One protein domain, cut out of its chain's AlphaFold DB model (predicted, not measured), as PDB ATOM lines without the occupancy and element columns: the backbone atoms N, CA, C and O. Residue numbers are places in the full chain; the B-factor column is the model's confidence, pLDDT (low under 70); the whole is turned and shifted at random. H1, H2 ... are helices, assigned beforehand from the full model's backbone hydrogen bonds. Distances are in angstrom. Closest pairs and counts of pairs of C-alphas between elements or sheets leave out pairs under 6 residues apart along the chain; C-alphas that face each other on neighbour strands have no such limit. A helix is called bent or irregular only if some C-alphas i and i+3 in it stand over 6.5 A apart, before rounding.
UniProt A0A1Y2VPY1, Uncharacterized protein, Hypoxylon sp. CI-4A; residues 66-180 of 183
ATOM      1  N   ASP A  66     222.670 196.219 130.803       53.44
ATOM      2  CA  ASP A  66     222.964 197.414 130.008       53.44
ATOM      3  C   ASP A  66     224.373 197.398 129.384       53.44
ATOM      4  O   ASP A  66     224.575 197.850 128.254       53.44
ATOM      5  N   SER A  67     225.360 196.838 130.092       63.22
ATOM      6  CA  SER A  67     226.757 196.804 129.638       63.22
ATOM      7  C   SER A  67     226.980 195.845 128.465       63.22
ATOM      8  O   SER A  67     227.840 196.080 127.614       63.22
ATOM      9  N   ILE A  68     226.171 194.788 128.375       66.69
ATOM     10  CA  ILE A  68     226.251 193.765 127.327       66.69
ATOM     11  C   ILE A  68     225.688 194.287 126.003       66.69
ATOM     12  O   ILE A  68     226.252 194.015 124.940       66.69
ATOM     13  N   LEU A  69     224.602 195.063 126.041       62.00
ATOM     14  CA  LEU A  69     224.039 195.689 124.840       62.00
ATOM     15  C   LEU A  69     225.000 196.730 124.257       62.00
ATOM     16  O   LEU A  69     225.207 196.763 123.040       62.00
ATOM     17  N   ASP A  70     225.647 197.514 125.123       66.25
ATOM     18  CA  ASP A  70     226.749 198.413 124.760       66.25
ATOM     19  C   ASP A  70     227.924 197.643 124.121       66.25
ATOM     20  O   ASP A  70     228.534 198.085 123.142       66.25
ATOM     21  N   GLU A  71     228.224 196.448 124.628       64.50
ATOM     22  CA  GLU A  71     229.327 195.614 124.153       64.50
ATOM     23  C   GLU A  71     229.051 194.913 122.809       64.50
ATOM     24  O   GLU A  71     229.992 194.612 122.066       64.50
ATOM     25  N   LEU A  72     227.788 194.639 122.478       67.00
ATOM     26  CA  LEU A  72     227.404 193.917 121.258       67.00
ATOM     27  C   LEU A  72     226.953 194.837 120.126       67.00
ATOM     28  O   LEU A  72     227.254 194.548 118.965       67.00
ATOM     29  N   PHE A  73     226.241 195.913 120.461       68.25
ATOM     30  CA  PHE A  73     225.587 196.816 119.510       68.25
ATOM     31  C   PHE A  73     225.685 198.294 119.925       68.25
ATOM     32  O   PHE A  73     224.845 199.093 119.522       68.25
ATOM     33  N   GLY A  74     226.674 198.658 120.750       59.75
ATOM     34  CA  GLY A  74     227.019 200.059 121.020       59.75
ATOM     35  C   GLY A  74     225.943 200.884 121.728       59.75
ATOM     36  O   GLY A  74     225.985 202.108 121.659       59.75
ATOM     37  N   GLY A  75     224.989 200.235 122.401       58.19
ATOM     38  CA  GLY A  75     224.013 200.924 123.246       58.19
ATOM     39  C   GLY A  75     222.776 201.407 122.525       58.19
ATOM     40  O   GLY A  75     221.973 202.130 123.105       58.19
ATOM     41  N   TYR A  76     222.580 200.990 121.276       55.31
ATOM     42  CA  TYR A  76     221.451 201.443 120.468       55.31
ATOM     43  C   TYR A  76     220.074 201.119 121.085       55.31
ATOM     44  O   TYR A  76     219.104 201.845 120.893       55.31
ATOM     45  N   TYR A  77     219.985 200.065 121.900       51.94
ATOM     46  CA  TYR A  77     218.764 199.716 122.639       51.94
ATOM     47  C   TYR A  77     218.464 200.652 123.822       51.94
ATOM     48  O   TYR A  77     217.345 200.671 124.326       51.94
ATOM     49  N   ARG A  78     219.425 201.485 124.240       48.53
ATOM     50  CA  ARG A  78     219.299 202.395 125.388       48.53
ATOM     51  C   ARG A  78     218.358 203.569 125.119       48.53
ATOM     52  O   ARG A  78     217.931 204.243 126.055       48.53
ATOM     53  N   SER A  79     218.052 203.863 123.859       44.03
ATOM     54  CA  SER A  79     217.157 204.954 123.468       44.03
ATOM     55  C   SER A  79     216.646 204.722 122.047       44.03
ATOM     56  O   SER A  79     217.210 205.291 121.115       44.03
ATOM     57  N   PRO A  80     215.571 203.936 121.827       47.25
ATOM     58  CA  PRO A  80     214.849 204.081 120.571       47.25
ATOM     59  C   PRO A  80     214.455 205.563 120.454       47.25
ATOM     60  O   PRO A  80     214.014 206.132 121.462       47.25
ATOM     61  N   PRO A  81     214.619 206.224 119.294       43.31
ATOM     62  CA  PRO A  81     214.200 207.611 119.149       43.31
ATOM     63  C   PRO A  81     212.715 207.698 119.518       43.31
ATOM     64  O   PRO A  81     211.851 207.204 118.798       43.31
ATOM     65  N   GLN A  82     212.405 208.293 120.677       41.72
ATOM     66  CA  GLN A  82     211.046 208.315 121.243       41.72
ATOM     67  C   GLN A  82     210.079 209.226 120.471       41.72
ATOM     68  O   GLN A  82     208.959 209.479 120.904       41.72
ATOM     69  N   THR A  83     210.486 209.709 119.303       40.12
ATOM     70  CA  THR A  83     209.693 210.573 118.439       40.12
ATOM     71  C   THR A  83     210.007 210.261 116.980       40.12
ATOM     72  O   THR A  83     210.548 211.103 116.266       40.12
ATOM     73  N   VAL A  84     209.704 209.047 116.520       40.91
ATOM     74  CA  VAL A  84     209.557 208.822 115.077       40.91
ATOM     75  C   VAL A  84     208.074 208.898 114.778       40.91
ATOM     76  O   VAL A  84     207.286 208.079 115.247       40.91
ATOM     77  N   ASP A  85     207.702 209.945 114.051       38.03
ATOM     78  CA  ASP A  85     206.443 210.019 113.327       38.03
ATOM     79  C   ASP A  85     206.164 208.646 112.692       38.03
ATOM     80  O   ASP A  85     206.939 208.161 111.869       38.03
ATOM     81  N   ILE A  86     205.073 208.009 113.123       43.09
ATOM     82  CA  ILE A  86     204.621 206.682 112.675       43.09
ATOM     83  C   ILE A  86     204.141 206.718 111.209       43.09
ATOM     84  O   ILE A  86     203.580 205.743 110.706       43.09
ATOM     85  N   SER A  87     204.341 207.845 110.514       38.28
ATOM     86  CA  SER A  87     204.299 207.942 109.061       38.28
ATOM     87  C   SER A  87     205.059 206.780 108.415       38.28
ATOM     88  O   SER A  87     206.122 206.369 108.888       38.28
ATOM     89  N   PRO A  88     204.514 206.209 107.330       40.28
ATOM     90  CA  PRO A  88     204.882 204.881 106.884       40.28
ATOM     91  C   PRO A  88     206.363 204.848 106.500       40.28
ATOM     92  O   PRO A  88     206.788 205.502 105.550       40.28
ATOM     93  N   PHE A  89     207.134 204.025 107.208       47.12
ATOM     94  CA  PHE A  89     208.322 203.386 106.646       47.12
ATOM     95  C   PHE A  89     209.477 204.300 106.217       47.12
ATOM     96  O   PHE A  89     210.156 204.010 105.229       47.12
ATOM     97  N   LYS A  90     209.761 205.367 106.969       39.75
ATOM     98  CA  LYS A  90     210.994 206.145 106.787       39.75
ATOM     99  C   LYS A  90     211.953 205.941 107.957       39.75
ATOM    100  O   LYS A  90     212.168 206.825 108.773       39.75
ATOM    101  N   THR A  91     212.578 204.770 108.005       47.53
ATOM    102  CA  THR A  91     213.925 204.680 108.567       47.53
ATOM    103  C   THR A  91     214.799 205.644 107.762       47.53
ATOM    104  O   THR A  91     214.860 205.575 106.536       47.53
ATOM    105  N   THR A  92     215.416 206.610 108.431       49.25
ATOM    106  CA  THR A  92     216.292 207.635 107.834       49.25
ATOM    107  C   THR A  92     217.619 207.069 107.311       49.25
ATOM    108  O   THR A  92     218.431 207.810 106.765       49.25
ATOM    109  N   GLY A  93     217.835 205.757 107.451       55.47
ATOM    110  CA  GLY A  93     219.023 205.035 107.010       55.47
ATOM    111  C   GLY A  93     218.926 204.430 105.606       55.47
ATOM    112  O   GLY A  93     218.011 204.693 104.827       55.47
ATOM    113  N   ARG A  94     219.907 203.578 105.281       70.00
ATOM    114  CA  ARG A  94     220.017 202.865 103.991       70.00
ATOM    115  C   ARG A  94     218.849 201.905 103.726       70.00
ATOM    116  O   ARG A  94     218.597 201.562 102.573       70.00
ATOM    117  N   TYR A  95     218.187 201.449 104.782       74.56
ATOM    118  CA  TYR A  95     217.162 200.413 104.744       74.56
ATOM    119  C   TYR A  95     215.787 201.024 104.974       74.56
ATOM    120  O   TYR A  95     215.676 202.012 105.695       74.56
ATOM    121  N   ARG A  96     214.747 200.446 104.375       79.38
ATOM    122  CA  ARG A  96     213.338 200.788 104.610       79.38
ATOM    123  C   ARG A  96     212.783 199.910 105.726       79.38
ATOM    124  O   ARG A  96     213.228 198.783 105.900       79.38
ATOM    125  N   GLY A  97     211.766 200.381 106.446       79.62
ATOM    126  CA  GLY A  97     211.201 199.605 107.557       79.62
ATOM    127  C   GLY A  97     210.568 198.263 107.141       79.62
ATOM    128  O   GLY A  97     210.566 197.344 107.948       79.62
ATOM    129  N   ASP A  98     210.076 198.131 105.903       84.75
ATOM    130  CA  ASP A  98     209.526 196.877 105.354       84.75
ATOM    131  C   ASP A  98     210.616 195.898 104.890       84.75
ATOM    132  O   ASP A  98     210.328 194.732 104.614       84.75
ATOM    133  N   ASP A  99     211.863 196.364 104.757       87.31
ATOM    134  CA  ASP A  99     212.956 195.506 104.322       87.31
ATOM    135  C   ASP A  99     213.221 194.449 105.397       87.31
ATOM    136  O   ASP A  99     213.103 194.701 106.597       87.31
ATOM    137  N   GLN A 100     213.614 193.251 104.973       91.56
ATOM    138  CA  GLN A 100     214.090 192.231 105.899       91.56
ATOM    139  C   GLN A 100     215.394 192.697 106.553       91.56
ATOM    140  O   GLN A 100     216.251 193.274 105.878       91.56
ATOM    141  N   VAL A 101     215.574 192.403 107.843       90.38
ATOM    142  CA  VAL A 101     216.828 192.692 108.549       90.38
ATOM    143  C   VAL A 101     217.998 192.022 107.810       90.38
ATOM    144  O   VAL A 101     218.037 190.793 107.713       90.38
ATOM    145  N   PRO A 102     218.987 192.784 107.314       90.12
ATOM    146  CA  PRO A 102     220.146 192.269 106.587       90.12
ATOM    147  C   PRO A 102     221.209 191.693 107.536       90.12
ATOM    148  O   PRO A 102     222.366 192.121 107.537       90.12
ATOM    149  N   TRP A 103     220.841 190.721 108.370       88.50
ATOM    150  CA  TRP A 103     221.744 190.096 109.350       88.50
ATOM    151  C   TRP A 103     222.947 189.398 108.694       88.50
ATOM    152  O   TRP A 103     224.000 189.275 109.312       88.50
ATOM    153  N   TRP A 104     222.832 188.990 107.425       86.50
ATOM    154  CA  TRP A 104     223.932 188.409 106.642       86.50
ATOM    155  C   TRP A 104     225.039 189.413 106.281       86.50
ATOM    156  O   TRP A 104     226.111 188.990 105.855       86.50
ATOM    157  N   ASN A 105     224.803 190.722 106.439       87.19
ATOM    158  CA  ASN A 105     225.817 191.760 106.219       87.19
ATOM    159  C   ASN A 105     226.760 191.940 107.421       87.19
ATOM    160  O   ASN A 105     227.741 192.676 107.318       87.19
ATOM    161  N   LEU A 106     226.470 191.302 108.558       85.62
ATOM    162  CA  LEU A 106     227.354 191.308 109.719       85.62
ATOM    163  C   LEU A 106     228.618 190.472 109.475       85.62
ATOM    164  O   LEU A 106     228.702 189.656 108.557       85.62
ATOM    165  N   ASN A 107     229.607 190.635 110.357       82.69
ATOM    166  CA  ASN A 107     230.789 189.781 110.355       82.69
ATOM    167  C   ASN A 107     230.389 188.299 110.501       82.69
ATOM    168  O   ASN A 107     229.447 187.964 111.225       82.69
ATOM    169  N   LEU A 108     231.129 187.396 109.853       84.25
ATOM    170  CA  LEU A 108     230.817 185.966 109.774       84.25
ATOM    171  C   LEU A 108     230.554 185.318 111.143       84.25
ATOM    172  O   LEU A 108     229.726 184.414 111.244       84.25
ATOM    173  N   CYS A 109     231.235 185.762 112.201       86.38
ATOM    174  CA  CYS A 109     231.009 185.224 113.542       86.38
ATOM    175  C   CYS A 109     229.600 185.559 114.083       86.38
ATOM    176  O   CYS A 109     228.959 184.689 114.666       86.38
ATOM    177  N   TYR A 110     229.071 186.757 113.805       86.88
ATOM    178  CA  TYR A 110     227.695 187.135 114.139       86.88
ATOM    179  C   TYR A 110     226.697 186.377 113.271       86.88
ATOM    180  O   TYR A 110     225.726 185.851 113.796       86.88
ATOM    181  N   VAL A 111     226.957 186.246 111.967       89.50
ATOM    182  CA  VAL A 111     226.097 185.482 111.041       89.50
ATOM    183  C   VAL A 111     225.896 184.044 111.538       89.50
ATOM    184  O   VAL A 111     224.773 183.540 111.539       89.50
ATOM    185  N   LYS A 112     226.960 183.397 112.035       89.81
ATOM    186  CA  LYS A 112     226.879 182.068 112.671       89.81
ATOM    187  C   LYS A 112     226.006 182.070 113.928       89.81
ATOM    188  O   LYS A 112     225.227 181.139 114.126       89.81
ATOM    189  N   CYS A 113     226.113 183.106 114.754       89.75
ATOM    190  CA  CYS A 113     225.305 183.233 115.963       89.75
ATOM    191  C   CYS A 113     223.830 183.514 115.668       89.75
ATOM    192  O   CYS A 113     222.961 182.889 116.260       89.75
ATOM    193  N   PHE A 114     223.526 184.354 114.680       90.69
ATOM    194  CA  PHE A 114     222.158 184.532 114.197       90.69
ATOM    195  C   PHE A 114     221.578 183.224 113.660       90.69
ATOM    196  O   PHE A 114     220.425 182.924 113.925       90.69
ATOM    197  N   ALA A 115     222.356 182.429 112.923       89.44
ATOM    198  CA  ALA A 115     221.876 181.162 112.378       89.44
ATOM    199  C   ALA A 115     221.606 180.090 113.450       89.44
ATOM    200  O   ALA A 115     220.701 179.282 113.259       89.44
ATOM    201  N   SER A 116     222.374 180.078 114.542       87.69
ATOM    202  CA  SER A 116     222.217 179.115 115.644       87.69
ATOM    203  C   SER A 116     221.133 179.529 116.640       87.69
ATOM    204  O   SER A 116     220.327 178.695 117.039       87.69
ATOM    205  N   GLU A 117     221.054 180.818 116.971       87.88
ATOM    206  CA  GLU A 117     220.138 181.342 117.992       87.88
ATOM    207  C   GLU A 117     218.834 181.919 117.420       87.88
ATOM    208  O   GLU A 117     218.007 182.436 118.172       87.88
ATOM    209  N   CYS A 118     218.615 181.831 116.100       84.38
ATOM    210  CA  CYS A 118     217.510 182.497 115.392       84.38
ATOM    211  C   CYS A 118     216.119 182.229 115.955       84.38
ATOM    212  O   CYS A 118     215.205 183.043 115.833       84.38
ATOM    213  N   CYS A 119     215.958 181.007 116.444       80.69
ATOM    214  CA  CYS A 119     214.687 180.309 116.462       80.69
ATOM    215  C   CYS A 119     214.321 179.841 117.875       80.69
ATOM    216  O   CYS A 119     213.210 179.376 118.105       80.69
ATOM    217  N   ASN A 120     215.247 180.011 118.823       66.06
ATOM    218  CA  ASN A 120     215.083 179.668 120.235       66.06
ATOM    219  C   ASN A 120     214.643 180.878 121.080       66.06
ATOM    220  O   ASN A 120     214.592 180.795 122.303       66.06
ATOM    221  N   GLY A 121     214.357 182.010 120.433       63.56
ATOM    222  CA  GLY A 121     214.285 183.313 121.072       63.56
ATOM    223  C   GLY A 121     212.880 183.834 121.319       63.56
ATOM    224  O   GLY A 121     212.163 184.096 120.363       63.56
ATOM    225  N   TRP A 122     212.560 184.054 122.596       67.81
ATOM    226  CA  TRP A 122     211.492 184.906 123.146       67.81
ATOM    227  C   TRP A 122     210.050 184.727 122.593       67.81
ATOM    228  O   TRP A 122     209.784 184.961 121.411       67.81
ATOM    229  N   PRO A 123     209.051 184.400 123.444       72.50
ATOM    230  CA  PRO A 123     207.660 184.250 123.012       72.50
ATOM    231  C   PRO A 123     207.143 185.457 122.214       72.50
ATOM    232  O   PRO A 123     207.220 186.598 122.665       72.50
ATOM    233  N   GLY A 124     206.596 185.198 121.024       72.81
ATOM    234  CA  GLY A 124     206.019 186.227 120.152       72.81
ATOM    235  C   GLY A 124     207.011 186.961 119.241       72.81
ATOM    236  O   GLY A 124     206.569 187.716 118.374       72.81
ATOM    237  N   LEU A 125     208.323 186.721 119.369       84.31
ATOM    238  CA  LEU A 125     209.323 187.303 118.467       84.31
ATOM    239  C   LEU A 125     209.303 186.618 117.092       84.31
ATOM    240  O   LEU A 125     209.232 187.294 116.062       84.31
ATOM    241  N   GLY A 126     209.260 185.281 117.097       85.19
ATOM    242  CA  GLY A 126     209.386 184.448 115.899       85.19
ATOM    243  C   GLY A 126     210.850 184.224 115.511       85.19
ATOM    244  O   GLY A 126     211.750 184.465 116.308       85.19
ATOM    245  N   ASP A 127     211.093 183.753 114.286       90.44
ATOM    246  CA  ASP A 127     212.457 183.653 113.752       90.44
ATOM    247  C   ASP A 127     213.010 185.061 113.508       90.44
ATOM    248  O   ASP A 127     212.531 185.778 112.625       90.44
ATOM    249  N   VAL A 128     214.035 185.447 114.270       89.81
ATOM    250  CA  VAL A 128     214.639 186.789 114.205       89.81
ATOM    251  C   VAL A 128     215.200 187.132 112.827       89.81
ATOM    252  O   VAL A 128     215.300 188.304 112.470       89.81
ATOM    253  N   ARG A 129     215.541 186.123 112.017       90.81
ATOM    254  CA  ARG A 129     216.055 186.310 110.652       90.81
ATOM    255  C   ARG A 129     214.970 186.759 109.688       90.81
ATOM    256  O   ARG A 129     215.302 187.290 108.634       90.81
ATOM    257  N   ASN A 130     213.704 186.527 110.026       92.12
ATOM    258  CA  ASN A 130     212.548 186.888 109.209       92.12
ATOM    259  C   ASN A 130     211.913 188.212 109.641       92.12
ATOM    260  O   ASN A 130     210.894 188.597 109.073       92.12
ATOM    261  N   LEU A 131     212.492 188.898 110.629       91.00
ATOM    262  CA  LEU A 131     212.009 190.205 111.049       91.00
ATOM    263  C   LEU A 131     212.259 191.244 109.961       91.00
ATOM    264  O   LEU A 131     213.304 191.263 109.301       91.00
ATOM    265  N   THR A 132     211.290 192.134 109.816       92.06
ATOM    266  CA  THR A 132     211.471 193.398 109.108       92.06
ATOM    267  C   THR A 132     212.314 194.362 109.943       92.06
ATOM    268  O   THR A 132     212.390 194.247 111.171       92.06
ATOM    269  N   VAL A 133     212.935 195.348 109.299       88.69
ATOM    270  CA  VAL A 133     213.671 196.423 109.980       88.69
ATOM    271  C   VAL A 133     212.755 197.164 110.960       88.69
ATOM    272  O   VAL A 133     213.174 197.482 112.070       88.69
ATOM    273  N   HIS A 134     211.484 197.383 110.612       86.12
ATOM    274  CA  HIS A 134     210.510 197.999 111.512       86.12
ATOM    275  C   HIS A 134     210.236 197.142 112.753       86.12
ATOM    276  O   HIS A 134     210.191 197.669 113.865       86.12
ATOM    277  N   GLU A 135     210.083 195.826 112.602       88.69
ATOM    278  CA  GLU A 135     209.931 194.933 113.753       88.69
ATOM    279  C   GLU A 135     211.172 194.919 114.633       88.69
ATOM    280  O   GLU A 135     211.053 195.017 115.853       88.69
ATOM    281  N   TRP A 136     212.353 194.862 114.022       89.69
ATOM    282  CA  TRP A 136     213.623 194.855 114.736       89.69
ATOM    283  C   TRP A 136     213.855 196.137 115.539       89.69
ATOM    284  O   TRP A 136     214.148 196.081 116.730       89.69
ATOM    285  N   CYS A 137     213.690 197.292 114.894       86.12
ATOM    286  CA  CYS A 137     214.034 198.591 115.468       86.12
ATOM    287  C   CYS A 137     212.900 199.224 116.293       86.12
ATOM    288  O   CYS A 137     213.183 200.068 117.141       86.12
ATOM    289  N   HIS A 138     211.627 198.873 116.049       83.38
ATOM    290  CA  HIS A 138     210.489 199.637 116.588       83.38
ATOM    291  C   HIS A 138     209.347 198.809 117.172       83.38
ATOM    292  O   HIS A 138     208.956 199.069 118.302       83.38
ATOM    293  N   SER A 139     208.744 197.862 116.447       84.50
ATOM    294  CA  SER A 139     207.519 197.215 116.960       84.50
ATOM    295  C   SER A 139     207.795 196.025 117.883       84.50
ATOM    296  O   SER A 139     206.981 195.739 118.760       84.50
ATOM    297  N   LYS A 140     208.956 195.370 117.751       87.62
ATOM    298  CA  LYS A 140     209.394 194.244 118.597       87.62
ATOM    299  C   LYS A 140     210.732 194.496 119.302       87.62
ATOM    300  O   LYS A 140     211.310 193.552 119.833       87.62
ATOM    301  N   TRP A 141     211.205 195.744 119.364       82.88
ATOM    302  CA  TRP A 141     212.541 196.085 119.881       82.88
ATOM    303  C   TRP A 141     212.834 195.512 121.278       82.88
ATOM    304  O   TRP A 141     213.898 194.943 121.475       82.88
ATOM    305  N   MET A 142     211.876 195.555 122.217       82.38
ATOM    306  CA  MET A 142     212.058 194.978 123.561       82.38
ATOM    307  C   MET A 142     212.252 193.455 123.521       82.38
ATOM    308  O   MET A 142     213.037 192.894 124.280       82.38
ATOM    309  N   ALA A 143     211.520 192.764 122.641       86.31
ATOM    310  CA  ALA A 143     211.647 191.319 122.479       86.31
ATOM    311  C   ALA A 143     212.979 190.956 121.805       86.31
ATOM    312  O   ALA A 143     213.615 189.981 122.202       86.31
ATOM    313  N   VAL A 144     213.434 191.763 120.841       88.00
ATOM    314  CA  VAL A 144     214.763 191.619 120.230       88.00
ATOM    315  C   VAL A 144     215.865 191.855 121.260       88.00
ATOM    316  O   VAL A 144     216.779 191.043 121.355       88.00
ATOM    317  N   GLU A 145     215.766 192.906 122.073       83.75
ATOM    318  CA  GLU A 145     216.718 193.204 123.146       83.75
ATOM    319  C   GLU A 145     216.839 192.031 124.122       83.75
ATOM    320  O   GLU A 145     217.936 191.538 124.393       83.75
ATOM    321  N   LYS A 146     215.700 191.509 124.587       84.75
ATOM    322  CA  LYS A 146     215.682 190.341 125.469       84.75
ATOM    323  C   LYS A 146     216.214 189.086 124.790       84.75
ATOM    324  O   LYS A 146     216.861 188.282 125.456       84.75
ATOM    325  N   TRP A 147     215.996 188.901 123.491       88.94
ATOM    326  CA  TRP A 147     216.633 187.810 122.756       88.94
ATOM    327  C   TRP A 147     218.157 187.980 122.673       88.94
ATOM    328  O   TRP A 147     218.888 187.011 122.879       88.94
ATOM    329  N   ILE A 148     218.651 189.198 122.440       87.31
ATOM    330  CA  ILE A 148     220.090 189.481 122.407       87.31
ATOM    331  C   ILE A 148     220.731 189.119 123.749       87.31
ATOM    332  O   ILE A 148     221.734 188.401 123.775       87.31
ATOM    333  N   LEU A 149     220.123 189.570 124.847       82.62
ATOM    334  CA  LEU A 149     220.587 189.314 126.210       82.62
ATOM    335  C   LEU A 149     220.454 187.843 126.615       82.62
ATOM    336  O   LEU A 149     221.340 187.298 127.252       82.62
ATOM    337  N   ASN A 150     219.388 187.144 126.246       83.38
ATOM    338  CA  ASN A 150     219.197 185.778 126.745       83.38
ATOM    339  C   ASN A 150     219.800 184.698 125.840       83.38
ATOM    340  O   ASN A 150     219.944 183.556 126.272       83.38
ATOM    341  N   HIS A 151     220.158 185.036 124.599       86.44
ATOM    342  CA  HIS A 151     220.609 184.052 123.612       86.44
ATOM    343  C   HIS A 151     221.848 184.519 122.852       86.44
ATOM    344  O   HIS A 151     222.925 183.933 122.991       86.44
ATOM    345  N   LEU A 152     221.732 185.596 122.066       87.88
ATOM    346  CA  LEU A 152     222.776 185.962 121.103       87.88
ATOM    347  C   LEU A 152     224.129 186.242 121.776       87.88
ATOM    348  O   LEU A 152     225.175 185.847 121.247       87.88
ATOM    349  N   GLN A 153     224.120 186.903 122.937       84.75
ATOM    350  CA  GLN A 153     225.344 187.321 123.619       84.75
ATOM    351  C   GLN A 153     226.284 186.156 123.953       84.75
ATOM    352  O   GLN A 153     227.504 186.282 123.807       84.75
ATOM    353  N   PHE A 154     225.731 185.000 124.327       84.69
ATOM    354  CA  PHE A 154     226.509 183.835 124.738       84.69
ATOM    355  C   PHE A 154     227.270 183.248 123.553       84.69
ATOM    356  O   PHE A 154     228.477 182.996 123.647       84.69
ATOM    357  N   CYS A 155     226.597 183.124 122.406       88.31
ATOM    358  CA  CYS A 155     227.245 182.690 121.178       88.31
ATOM    359  C   CYS A 155     228.321 183.686 120.732       88.31
ATOM    360  O   CYS A 155     229.438 183.272 120.406       88.31
ATOM    361  N   VAL A 156     228.025 184.991 120.734       86.12
ATOM    362  CA  VAL A 156     228.963 186.021 120.257       86.12
ATOM    363  C   VAL A 156     230.217 186.073 121.128       86.12
ATOM    364  O   VAL A 156     231.327 186.117 120.589       86.12
ATOM    365  N   LYS A 157     230.080 185.989 122.457       83.12
ATOM    366  CA  LYS A 157     231.220 185.987 123.389       83.12
ATOM    367  C   LYS A 157     232.233 184.888 123.062       83.12
ATOM    368  O   LYS A 157     233.439 185.109 123.178       83.12
ATOM    369  N   HIS A 158     231.757 183.717 122.645       83.00
ATOM    370  CA  HIS A 158     232.619 182.597 122.279       83.00
ATOM    371  C   HIS A 158     233.101 182.690 120.823       83.00
ATOM    372  O   HIS A 158     234.305 182.697 120.559       83.00
ATOM    373  N   SER A 159     232.171 182.826 119.879       83.12
ATOM    374  CA  SER A 159     232.428 182.732 118.436       83.12
ATOM    375  C   SER A 159     233.167 183.941 117.858       83.12
ATOM    376  O   SER A 159     233.892 183.801 116.873       83.12
ATOM    377  N   CYS A 160     233.010 185.126 118.454       82.06
ATOM    378  CA  CYS A 160     233.628 186.373 117.991       82.06
ATOM    379  C   CYS A 160     234.842 186.805 118.832       82.06
ATOM    380  O   CYS A 160     235.355 187.909 118.644       82.06
ATOM    381  N   LYS A 161     235.342 185.954 119.742       80.81
ATOM    382  CA  LYS A 161     236.440 186.297 120.669       80.81
ATOM    383  C   LYS A 161     237.679 186.873 119.968       80.81
ATOM    384  O   LYS A 161     238.315 187.777 120.496       80.81
ATOM    385  N   HIS A 162     238.016 186.353 118.788       80.06
ATOM    386  CA  HIS A 162     239.242 186.702 118.060       80.06
ATOM    387  C   HIS A 162     239.129 187.926 117.146       80.06
ATOM    388  O   HIS A 162     240.141 188.354 116.606       80.06
ATOM    389  N   CYS A 163     237.930 188.478 116.953       71.62
ATOM    390  CA  CYS A 163     237.715 189.616 116.054       71.62
ATOM    391  C   CYS A 163     237.301 190.898 116.786       71.62
ATOM    392  O   CYS A 163     236.966 191.907 116.165       71.62
ATOM    393  N   ARG A 164     237.317 190.877 118.121       65.81
ATOM    394  CA  ARG A 164     237.166 192.086 118.927       65.81
ATOM    395  C   ARG A 164     238.476 192.886 118.922       65.81
ATOM    396  O   ARG A 164     239.532 192.269 119.064       65.81
ATOM    397  N   PRO A 165     238.427 194.228 118.803       69.75
ATOM    398  CA  PRO A 165     237.240 195.094 118.911       69.75
ATOM    399  C   PRO A 165     236.505 195.394 117.590       69.75
ATOM    400  O   PRO A 165     235.344 195.788 117.629       69.75
ATOM    401  N   GLU A 166     237.123 195.166 116.434       72.06
ATOM    402  CA  GLU A 166     236.603 195.587 115.119       72.06
ATOM    403  C   GLU A 166     235.206 195.027 114.804       72.06
ATOM    404  O   GLU A 166     234.347 195.732 114.279       72.06
ATOM    405  N   CYS A 167     234.940 193.774 115.182       72.88
ATOM    406  CA  CYS A 167     233.622 193.152 115.048       72.88
ATOM    407  C   CYS A 167     232.511 193.907 115.783       72.88
ATOM    408  O   CYS A 167     231.401 193.988 115.263       72.88
ATOM    409  N   ARG A 168     232.809 194.456 116.968       75.62
ATOM    410  CA  ARG A 168     231.852 195.234 117.767       75.62
ATOM    411  C   ARG A 168     231.556 196.574 117.096       75.62
ATOM    412  O   ARG A 168     230.409 196.991 117.040       75.62
ATOM    413  N   GLU A 169     232.580 197.259 116.593       77.62
ATOM    414  CA  GLU A 169     232.384 198.544 115.906       77.62
ATOM    415  C   GLU A 169     231.580 198.376 114.611       77.62
ATOM    416  O   GLU A 169     230.750 199.220 114.268       77.62
ATOM    417  N   GLN A 170     231.800 197.271 113.895       80.44
ATOM    418  CA  GLN A 170     231.039 196.940 112.693       80.44
ATOM    419  C   GLN A 170     229.581 196.587 113.009       80.44
ATOM    420  O   GLN A 170     228.696 197.041 112.287       80.44
ATOM    421  N   SER A 171     229.312 195.817 114.070       83.44
ATOM    422  CA  SER A 171     227.939 195.475 114.468       83.44
ATOM    423  C   SER A 171     227.167 196.679 115.005       83.44
ATOM    424  O   SER A 171     225.998 196.844 114.666       83.44
ATOM    425  N   ASP A 172     227.818 197.553 115.773       82.12
ATOM    426  CA  ASP A 172     227.247 198.830 116.210       82.12
ATOM    427  C   ASP A 172     226.900 199.733 115.013       82.12
ATOM    428  O   ASP A 172     225.767 200.198 114.879       82.12
ATOM    429  N   ARG A 173     227.842 199.923 114.079       82.75
ATOM    430  CA  ARG A 173     227.582 200.700 112.858       82.75
ATOM    431  C   ARG A 173     226.424 200.114 112.051       82.75
ATOM    432  O   ARG A 173     225.555 200.859 111.613       82.75
ATOM    433  N   TRP A 174     226.399 198.794 111.879       86.38
ATOM    434  CA  TRP A 174     225.315 198.093 111.191       86.38
ATOM    435  C   TRP A 174     223.956 198.361 111.851       86.38
ATOM    436  O   TRP A 174     223.006 198.713 111.154       86.38
ATOM    437  N   GLN A 175     223.868 198.276 113.181       85.00
ATOM    438  CA  GLN A 175     222.633 198.547 113.922       85.00
ATOM    439  C   GLN A 175     222.161 199.995 113.718       85.00
ATOM    440  O   GLN A 175     220.988 200.225 113.414       85.00
ATOM    441  N   ARG A 176     223.079 200.964 113.815       80.31
ATOM    442  CA  ARG A 176     222.789 202.389 113.598       80.31
ATOM    443  C   ARG A 176     222.322 202.690 112.174       80.31
ATOM    444  O   ARG A 176     221.337 203.404 111.991       80.31
ATOM    445  N   GLU A 177     222.967 202.102 111.167       81.50
ATOM    446  CA  GLU A 177     222.590 202.263 109.755       81.50
ATOM    447  C   GLU A 177     221.204 201.687 109.435       81.50
ATOM    448  O   GLU A 177     220.474 202.255 108.617       81.50
ATOM    449  N   MET A 178     220.839 200.562 110.055       82.75
ATOM    450  CA  MET A 178     219.525 199.937 109.880       82.75
ATOM    451  C   MET A 178     218.408 200.718 110.552       82.75
ATOM    452  O   MET A 178     217.367 200.946 109.938       82.75
ATOM    453  N   CYS A 179     218.625 201.133 111.795       83.06
ATOM    454  CA  CYS A 179     217.592 201.786 112.585       83.06
ATOM    455  C   CYS A 179     217.576 203.320 112.425       83.06
ATOM    456  O   CYS A 179     216.672 203.980 112.927       83.06
ATOM    457  N   GLY A 180     218.497 203.886 111.633       69.06
ATOM    458  CA  GLY A 180     218.363 205.228 111.060       69.06
ATOM    459  C   GLY A 180     219.106 206.360 111.772       69.06
ATOM    460  O   GLY A 180     218.815 207.519 111.481       69.06
TER     461      GLY A 180
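This is residues 66 to 180 of the 183 residues of an uncharacterized protein of Hypoxylon sp. CI-4A (UniProt A0A1Y2VPY1). Two long helices, H4 and H5, run lengthwise but apart, and three shorter helices sit crosswise around them: H1 bridges the two on one side, H2 packs across H4 on another, and H3 lies near the end where H4 begins and H5 ends. The unnamed stretch 74 to 107 makes a wide loop past the H3 end and returns to H2, while residues 160 to 165 join H4 to H5 at the other end. The printed part has 115 residues, with five named helices, H1 to H5 in order, and no named strand; the class is all helix, with 58 residues in named elements. It is compact, with a radius of gyration of the C-alphas of 13.3 A, and spans 41 by 29 by 25 A.

H1, residues 66 to 73, touches H5, residues 166 to 179, about perpendicular at 90 degrees; their closest C-alphas, of Phe 73 and Asp 172, are 4.2 A apart. H1 also touches residues 145 to 153 of H4, residues 141 to 159, with the C-alphas of Ile 68 and Leu 149 closest at 7.3 A; at 72 degrees they are only just about perpendicular. H2, residues 108 to 117, touches residues 151 to 159 of H4 at a steep tilt of 60 degrees, opposite ways; the closest C-alphas, of Cys 113 and Cys 155, are 5.6 A apart. H2 and H5 are near each other. H3, residues 133 to 139, touches residues 178 to 179 of H5, with the C-alphas of Cys 137 and Cys 179 closest at 5.6 A; the tilt is steep, 64 degrees, the same way. H3 and H4 are close but not clearly touching, with the C-alphas of Trp 136 and Val 144 closest at 6.5 A. H1 and H3 are apart. Every O i to N i+4 pair is within hydrogen-bond range in H1, H2 and H5, against 2 of 3 in H3 and 11 of 15 in H4.

H1 begins at C-alpha 66, (222.964, 197.414, 130.008). H2 is 14.2 A long. H3 is only just irregular: C-alphas 136 and 139 are 6.9 A apart. H4, 24.0 A long, is irregular, with C-alphas 150 and 153 7.1 A apart, and has a kink of 46 degrees near residue 153. H5, 20.2 A long, ends at C-alpha 179, (217.592, 201.786, 112.585).

The C-alphas farthest apart, of Ser 87 and His 162, are 41.9 A apart. The printed part has no cut. The links H1 to H2 and H2 to H3 are long, H3 to H4 is tight, and H4 to H5 is short. Mean pLDDT of the printed part is 75.5; residues 66 to 93, 120 to 122, 164 to 165 and 180 are under 70.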